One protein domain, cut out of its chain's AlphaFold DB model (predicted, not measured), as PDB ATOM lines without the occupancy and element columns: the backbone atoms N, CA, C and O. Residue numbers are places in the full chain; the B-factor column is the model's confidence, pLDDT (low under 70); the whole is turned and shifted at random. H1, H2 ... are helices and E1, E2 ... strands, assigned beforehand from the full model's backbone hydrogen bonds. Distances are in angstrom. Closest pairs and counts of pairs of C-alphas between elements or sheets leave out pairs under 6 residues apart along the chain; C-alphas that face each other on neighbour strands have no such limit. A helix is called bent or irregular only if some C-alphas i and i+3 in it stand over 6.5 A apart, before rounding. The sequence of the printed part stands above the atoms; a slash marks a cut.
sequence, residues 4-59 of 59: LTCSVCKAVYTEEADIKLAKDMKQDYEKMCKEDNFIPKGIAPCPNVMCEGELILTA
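AT A GLANCE: This is residues 4 to 59 of the 59 residues of an uncharacterized protein of Candidatus Aerophobetes bacterium Ae_b3a (UniProt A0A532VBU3). Picture one bent helix along the longest dimension of a small domain, its first arm, H1a, passing close to a little two-stranded sheet of E1 and E2 and its second arm, H1b, running on past the sheet. From the far end of H1b a long loop, residues 36 to 53, folds back to the sheet, and short pairings of residues 12 to 13 with E1 and of residues 44 to 45 with E2 widen this small sheet. The printed part has 56 residues, with one named helix and two named strands in the order E1, H1, E2; the sheet is E1 - E2, antiparallel, and the class is mixed, helices and strands. The whole is compact, with a radius of gyration of the C-alphas of 10.7 A and spans of 30 by 22 by 20 A.

HOW THE PARTS SIT: Begin at the sheet, where E1, residues 4 to 6, and E2, residues 54 to 58, are antiparallel neighbours at 142 degrees between their directions. Look at C-alphas 5 and 56, which face each other at 5.2 A; N 5 and O 56 are within hydrogen-bond range at 2.9 A, and so are N 56 and O 5 at 2.9 A. Outward from there, find H1, residues 16 to 35, assigned as one helix by its hydrogen bonds but bent: C-alphas 24 and 27 are 7.2 A apart. Its arms, H1a and H1b, stand at a steep tilt of 44 degrees. The closest C-alphas of H1a and E2 are those of Ala 22 and Leu 55, at 7.7 A. Those of H1a and E1 are Leu 4 and Ile 19, at 6.6 A. E1 and H1b are apart. In both arms every O i to N i+4 pair is within hydrogen-bond range.

IN THESE COORDINATES: Find C-alpha 4 at (-42.183, 48.472, -38.709); from there E1 runs 6.7 A to C-alpha 6. H1a, residues 16 to 24, starts from C-alpha 16 at (-46.091, 54.613, -31.980) and measures 12.2 A. H1b, residues 27 to 35, measures 12.6 A. E2, residues 54 to 58, also 12.6 A long, ends with C-alpha 58 at (-36.585, 47.179, -36.245).

THE WHOLE: The two C-alphas farthest apart, those of Glu 15 and Asn 37, are 31.1 A from each other. The link from H1 to E2 is long, 18 residues; the link from E1 to H1 is short, 9 residues. The printed part has no cut and ends at residue 59, the chain's last. Its mean pLDDT is 95.2, and no printed residue is under 70.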
ATOM      1  N   LEU A   4     -41.765  49.668 -37.990       97.31
ATOM      2  CA  LEU A   4     -42.183  48.472 -38.709       97.31
ATOM      3  C   LEU A   4     -41.832  48.626 -40.178       97.31
ATOM      4  O   LEU A   4     -42.134  49.651 -40.783       97.31
ATOM      5  N   THR A   5     -41.212  47.607 -40.759       97.50
ATOM      6  CA  THR A   5     -40.959  47.551 -42.201       97.50
ATOM      7  C   THR A   5     -41.600  46.302 -42.775       97.50
ATOM      8  O   THR A   5     -41.339  45.198 -42.296       97.50
ATOM      9  N   CYS A   6     -42.420  46.454 -43.813       97.06
ATOM     10  CA  CYS A   6     -42.962  45.299 -44.515       97.06
ATOM     11  C   CYS A   6     -41.842  44.519 -45.224       97.06
ATOM     12  O   CYS A   6     -41.029  45.090 -45.957       97.06
ATOM     13  N   SER A   7     -41.831  43.198 -45.064       97.12
ATOM     14  CA  SER A   7     -40.856  42.299 -45.685       97.12
ATOM     15  C   SER A   7     -40.898  42.322 -47.221       97.12
ATOM     16  O   SER A   7     -39.849  42.147 -47.848       97.12
ATOM     17  N   VAL A   8     -42.061  42.611 -47.820       96.88
ATOM     18  CA  VAL A   8     -42.297  42.593 -49.275       96.88
ATOM     19  C   VAL A   8     -42.351  44.005 -49.856       96.88
ATOM     20  O   VAL A   8     -41.409  44.414 -50.531       96.88
ATOM     21  N   CYS A   9     -43.403  44.779 -49.564       96.56
ATOM     22  CA  CYS A   9     -43.624  46.089 -50.193       96.56
ATOM     23  C   CYS A   9     -42.738  47.215 -49.640       96.56
ATOM     24  O   CYS A   9     -42.778  48.330 -50.150       96.56
ATOM     25  N   LYS A  10     -41.950  46.934 -48.592       96.19
ATOM     26  CA  LYS A  10     -41.034  47.879 -47.933       96.19
ATOM     27  C   LYS A  10     -41.700  49.131 -47.351       96.19
ATOM     28  O   LYS A  10     -40.991  50.069 -47.000       96.19
ATOM     29  N   ALA A  11     -43.027  49.136 -47.194       95.69
ATOM     30  CA  ALA A  11     -43.730  50.176 -46.449       95.69
ATOM     31  C   ALA A  11     -43.166  50.284 -45.024       95.69
ATOM     32  O   ALA A  11     -42.871  49.260 -44.398       95.69
ATOM     33  N   VAL A  12     -43.014  51.518 -44.544       96.69
ATOM     34  CA  VAL A  12     -42.443  51.834 -43.233       96.69
ATOM     35  C   VAL A  12     -43.497  52.535 -42.388       96.69
ATOM     36  O   VAL A  12     -44.086  53.514 -42.840       96.69
ATOM     37  N   TYR A  13     -43.690  52.051 -41.165       95.38
ATOM     38  CA  TYR A  13     -44.583  52.642 -40.171       95.38
ATOM     39  C   TYR A  13     -43.753  53.056 -38.961       95.38
ATOM     40  O   TYR A  13     -43.035  52.236 -38.380       95.38
ATOM     41  N   THR A  14     -43.816  54.338 -38.622       96.19
ATOM     42  CA  THR A  14     -43.041  54.959 -37.535       96.19
ATOM     43  C   THR A  14     -43.919  55.495 -36.413       96.19
ATOM     44  O   THR A  14     -43.394  55.923 -35.391       96.19
ATOM     45  N   GLU A  15     -45.239  55.479 -36.595       96.19
ATOM     46  CA  GLU A  15     -46.188  55.928 -35.583       96.19
ATOM     47  C   GLU A  15     -46.221  54.939 -34.415       96.19
ATOM     48  O   GLU A  15     -46.371  53.728 -34.600       96.19
ATOM     49  N   GLU A  16     -46.112  55.450 -33.187       95.25
ATOM     50  CA  GLU A  16     -46.091  54.613 -31.980       95.25
ATOM     51  C   GLU A  16     -47.367  53.774 -31.831       95.25
ATOM     52  O   GLU A  16     -47.311  52.634 -31.366       95.25
ATOM     53  N   ALA A  17     -48.513  54.313 -32.263       95.00
ATOM     54  CA  ALA A  17     -49.793  53.613 -32.241       95.00
ATOM     55  C   ALA A  17     -49.785  52.362 -33.137       95.00
ATOM     56  O   ALA A  17     -50.227  51.300 -32.697       95.00
ATOM     57  N   ASP A  18     -49.219  52.460 -34.344       94.19
ATOM     58  CA  ASP A  18     -49.111  51.337 -35.284       94.19
ATOM     59  C   ASP A  18     -48.142  50.271 -34.760       94.19
ATOM     60  O   ASP A  18     -48.415  49.071 -34.826       94.19
ATOM     61  N   ILE A  19     -47.017  50.711 -34.183       96.00
ATOM     62  CA  ILE A  19     -46.018  49.827 -33.569       96.00
ATOM     63  C   ILE A  19     -46.628  49.060 -32.398       96.00
ATOM     64  O   ILE A  19     -46.431  47.849 -32.283       96.00
ATOM     65  N   LYS A  20     -47.381  49.751 -31.537       96.38
ATOM     66  CA  LYS A  20     -48.069  49.129 -30.408       96.38
ATOM     67  C   LYS A  20     -49.111  48.121 -30.888       96.38
ATOM     68  O   LYS A  20     -49.100  46.989 -30.418       96.38
ATOM     69  N   LEU A  21     -49.943  48.493 -31.860       95.44
ATOM     70  CA  LEU A  21     -50.964  47.603 -32.410       95.44
ATOM     71  C   LEU A  21     -50.349  46.316 -32.980       95.44
ATOM     72  O   LEU A  21     -50.809  45.223 -32.663       95.44
ATOM     73  N   ALA A  22     -49.269  46.421 -33.757       95.81
ATOM     74  CA  ALA A  22     -48.590  45.248 -34.308       95.81
ATOM     75  C   ALA A  22     -47.962  44.354 -33.221       95.81
ATOM     76  O   ALA A  22     -47.943  43.133 -33.364       95.81
ATOM     77  N   LYS A  23     -47.455  44.942 -32.128       96.06
ATOM     78  CA  LYS A  23     -46.952  44.189 -30.965       96.06
ATOM     79  C   LYS A  23     -48.079  43.454 -30.242       96.06
ATOM     80  O   LYS A  23     -47.894  42.287 -29.903       96.06
ATOM     81  N   ASP A  24     -49.223  44.108 -30.057       96.44
ATOM     82  CA  ASP A  24     -50.405  43.519 -29.421       96.44
ATOM     83  C   ASP A  24     -50.962  42.353 -30.268       96.44
ATOM     84  O   ASP A  24     -51.346  41.322 -29.723       96.44
ATOM     85  N   MET A  25     -50.910  42.456 -31.603       95.00
ATOM     86  CA  MET A  25     -51.340  41.397 -32.534       95.00
ATOM     87  C   MET A  25     -50.399  40.187 -32.604       95.00
ATOM     88  O   MET A  25     -50.800  39.137 -33.108       95.00
ATOM     89  N   LYS A  26     -49.152  40.306 -32.134       96.06
ATOM     90  CA  LYS A  26     -48.099  39.311 -32.383       96.06
ATOM     91  C   LYS A  26     -48.478  37.903 -31.941       96.06
ATOM     92  O   LYS A  26     -48.281  36.956 -32.696       96.06
ATOM     93  N   GLN A  27     -49.002  37.761 -30.725       95.56
ATOM     94  CA  GLN A  27     -49.327  36.445 -30.172       95.56
ATOM     95  C   GLN A  27     -50.449  35.761 -30.959       95.56
ATOM     96  O   GLN A  27     -50.349  34.574 -31.271       95.56
ATOM     97  N   ASP A  28     -51.487  36.518 -31.316       95.81
ATOM     98  CA  ASP A  28     -52.604  36.003 -32.107       95.81
ATOM     99  C   ASP A  28     -52.153  35.646 -33.526       95.81
ATOM    100  O   ASP A  28     -52.490  34.575 -34.032       95.81
ATOM    101  N   TYR A  29     -51.316  36.485 -34.142       95.69
ATOM    102  CA  TYR A  29     -50.753  36.222 -35.462       95.69
ATOM    103  C   TYR A  29     -49.867  34.968 -35.478       95.69
ATOM    104  O   TYR A  29     -50.054  34.101 -36.331       95.69
ATOM    105  N   GLU A  30     -48.957  34.807 -34.512       95.19
ATOM    106  CA  GLU A  30     -48.129  33.599 -34.370       95.19
ATOM    107  C   GLU A  30     -48.982  32.337 -34.184       95.19
ATOM    108  O   GLU A  30     -48.672  31.287 -34.755       95.19
ATOM    109  N   LYS A  31     -50.076  32.432 -33.418       95.94
ATOM    110  CA  LYS A  31     -51.017  31.325 -33.228       95.94
ATOM    111  C   LYS A  31     -51.708  30.937 -34.536       95.94
ATOM    112  O   LYS A  31     -51.707  29.754 -34.868       95.94
ATOM    113  N   MET A  32     -52.236  31.910 -35.280       95.50
ATOM    114  CA  MET A  32     -52.864  31.671 -36.587       95.50
ATOM    115  C   MET A  32     -51.880  31.038 -37.574       95.50
ATOM    116  O   MET A  32     -52.179  30.017 -38.184       95.50
ATOM    117  N   CYS A  33     -50.658  31.573 -37.659       94.88
ATOM    118  CA  CYS A  33     -49.617  31.023 -38.526       94.88
ATOM    119  C   CYS A  33     -49.312  29.556 -38.191       94.88
ATOM    120  O   CYS A  33     -49.179  28.722 -39.085       94.88
ATOM    121  N   LYS A  34     -49.245  29.215 -36.899       94.75
ATOM    122  CA  LYS A  34     -49.005  27.840 -36.452       94.75
ATOM    123  C   LYS A  34     -50.134  26.886 -36.851       94.75
ATOM    124  O   LYS A  34     -49.838  25.743 -37.200       94.75
ATOM    125  N   GLU A  35     -51.391  27.325 -36.791       95.00
ATOM    126  CA  GLU A  35     -52.553  26.533 -37.226       95.00
ATOM    127  C   GLU A  35     -52.471  26.193 -38.729       95.00
ATOM    128  O   GLU A  35     -52.799  25.072 -39.121       95.00
ATOM    129  N   ASP A  36     -51.886  27.087 -39.531       93.62
ATOM    130  CA  ASP A  36     -51.669  26.921 -40.975       93.62
ATOM    131  C   ASP A  36     -50.323  26.255 -41.348       93.62
ATOM    132  O   ASP A  36     -49.967  26.170 -42.524       93.62
ATOM    133  N   ASN A  37     -49.546  25.759 -40.371       94.19
ATOM    134  CA  ASN A  37     -48.164  25.272 -40.557       94.19
ATOM    135  C   ASN A  37     -47.224  26.297 -41.228       94.19
ATOM    136  O   ASN A  37     -46.268  25.935 -41.921       94.19
ATOM    137  N   PHE A  38     -47.474  27.581 -40.999       93.12
ATOM    138  CA  PHE A  38     -46.678  28.700 -41.482       93.12
ATOM    139  C   PHE A  38     -45.788  29.264 -40.362       93.12
ATOM    140  O   PHE A  38     -46.189  29.351 -39.202       93.12
ATOM    141  N   ILE A  39     -44.557  29.656 -40.703       92.38
ATOM    142  CA  ILE A  39     -43.619  30.297 -39.770       92.38
ATOM    143  C   ILE A  39     -43.510  31.776 -40.159       92.38
ATOM    144  O   ILE A  39     -42.927  32.065 -41.209       92.38
ATOM    145  N   PRO A  40     -44.027  32.707 -39.337       94.31
ATOM    146  CA  PRO A  40     -43.995  34.123 -39.663       94.31
ATOM    147  C   PRO A  40     -42.572  34.683 -39.588       94.31
ATOM    148  O   PRO A  40     -41.780  34.326 -38.712       94.31
ATOM    149  N   LYS A  41     -42.242  35.590 -40.511       93.38
ATOM    150  CA  LYS A  41     -41.004  36.390 -40.489       93.38
ATOM    151  C   LYS A  41     -41.172  37.691 -39.708       93.38
ATOM    152  O   LYS A  41     -40.174  38.278 -39.289       93.38
ATOM    153  N   GLY A  42     -42.405  38.178 -39.592       95.56
ATOM    154  CA  GLY A  42     -42.758  39.417 -38.910       95.56
ATOM    155  C   GLY A  42     -43.619  39.187 -37.673       95.56
ATOM    156  O   GLY A  42     -43.797  38.068 -37.206       95.56
ATOM    157  N   ILE A  43     -44.140  40.283 -37.131       96.88
ATOM    158  CA  ILE A  43     -45.000  40.279 -35.941       96.88
ATOM    159  C   ILE A  43     -46.481  40.484 -36.276       96.88
ATOM    160  O   ILE A  43     -47.326  40.279 -35.420       96.88
ATOM    161  N   ALA A  44     -46.796  40.900 -37.501       97.00
ATOM    162  CA  ALA A  44     -48.156  41.129 -37.975       97.00
ATOM    163  C   ALA A  44     -48.188  41.071 -39.513       97.00
ATOM    164  O   ALA A  44     -47.150  41.308 -40.145       97.00
ATOM    165  N   PRO A  45     -49.347  40.808 -40.139       95.88
ATOM    166  CA  PRO A  45     -49.490  40.920 -41.587       95.88
ATOM    167  C   PRO A  45     -49.368  42.381 -42.045       95.88
ATOM    168  O   PRO A  45     -49.635  43.319 -41.289       95.88
ATOM    169  N   CYS A  46     -48.970  42.598 -43.299       95.50
ATOM    170  CA  CYS A  46     -48.992  43.932 -43.887       95.50
ATOM    171  C   CYS A  46     -50.444  44.447 -43.981       95.50
ATOM    172  O   CYS A  46     -51.298  43.741 -44.511       95.50
ATOM    173  N   PRO A  47     -50.747  45.681 -43.534       93.88
ATOM    174  CA  PRO A  47     -52.108  46.219 -43.594       93.88
ATOM    175  C   PRO A  47     -52.530  46.594 -45.022       93.88
ATOM    176  O   PRO A  47     -53.708  46.831 -45.284       93.88
ATOM    177  N   ASN A  48     -51.584  46.656 -45.964       93.75
ATOM    178  CA  ASN A  48     -51.923  46.730 -47.376       93.75
ATOM    179  C   ASN A  48     -52.498  45.377 -47.812       93.75
ATOM    180  O   ASN A  48     -51.749  44.421 -47.972       93.75
ATOM    181  N   VAL A  49     -53.811  45.330 -48.046       88.31
ATOM    182  CA  VAL A  49     -54.579  44.113 -48.376       88.31
ATOM    183  C   VAL A  49     -54.025  43.355 -49.590       88.31
ATOM    184  O   VAL A  49     -54.170  42.142 -49.671       88.31
ATOM    185  N   MET A  50     -53.358  44.044 -50.521       94.62
ATOM    186  CA  MET A  50     -52.746  43.420 -51.705       94.62
ATOM    187  C   MET A  50     -51.319  42.902 -51.458       94.62
ATOM    188  O   MET A  50     -50.676  42.406 -52.380       94.62
ATOM    189  N   CYS A  51     -50.779  43.072 -50.251       96.25
ATOM    190  CA  CYS A  51     -49.413  42.712 -49.899       96.25
ATOM    191  C   CYS A  51     -49.400  41.478 -48.994       96.25
ATOM    192  O   CYS A  51     -49.791  41.543 -47.836       96.25
ATOM    193  N   GLU A  52     -48.822  40.385 -49.486       94.81
ATOM    194  CA  GLU A  52     -48.607  39.140 -48.726       94.81
ATOM    195  C   GLU A  52     -47.392  39.217 -47.777       94.81
ATOM    196  O   GLU A  52     -46.851  38.208 -47.331       94.81
ATOM    197  N   GLY A  53     -46.888  40.426 -47.521       96.25
ATOM    198  CA  GLY A  53     -45.744  40.649 -46.650       96.25
ATOM    199  C   GLY A  53     -46.119  40.736 -45.177       96.25
ATOM    200  O   GLY A  53     -47.280  40.809 -44.789       96.25
ATOM    201  N   GLU A  54     -45.089  40.832 -44.345       97.38
ATOM    202  CA  GLU A  54     -45.212  40.852 -42.888       97.38
ATOM    203  C   GLU A  54     -44.464  42.055 -42.321       97.38
ATOM    204  O   GLU A  54     -43.432  42.462 -42.861       97.38
ATOM    205  N   LEU A  55     -44.967  42.634 -41.236       97.75
ATOM    206  CA  LEU A  55     -44.343  43.755 -40.547       97.75
ATOM    207  C   LEU A  55     -43.210  43.258 -39.647       97.75
ATOM    208  O   LEU A  55     -43.439  42.521 -38.691       97.75
ATOM    209  N   ILE A  56     -41.982  43.682 -39.937       97.31
ATOM    210  CA  ILE A  56     -40.790  43.376 -39.140       97.31
ATOM    211  C   ILE A  56     -40.478  44.579 -38.256       97.31
ATOM    212  O   ILE A  56     -40.291  45.689 -38.760       97.31
ATOM    213  N   LEU A  57     -40.391  44.353 -36.947       96.25
ATOM    214  CA  LEU A  57     -39.964  45.367 -35.992       96.25
ATOM    215  C   LEU A  57     -38.444  45.549 -36.055       96.25
ATOM    216  O   LEU A  57     -37.688  44.586 -35.945       96.25
ATOM    217  N   THR A  58     -38.003  46.791 -36.219       91.69
ATOM    218  CA  THR A  58     -36.585  47.179 -36.245       91.69
ATOM    219  C   THR A  58     -36.357  48.373 -35.318       91.69
ATOM    220  O   THR A  58     -37.272  49.177 -35.137       91.69
ATOM    221  N   ALA A  59     -35.171  48.452 -34.701       81.81
ATOM    222  CA  ALA A  59     -34.805  49.465 -33.701       81.81
ATOM    223  C   ALA A  59     -34.207  50.747 -34.305       81.81
ATOM    224  O   ALA A  59     -33.576  50.652 -35.383       81.81
TER     225      ALA A  59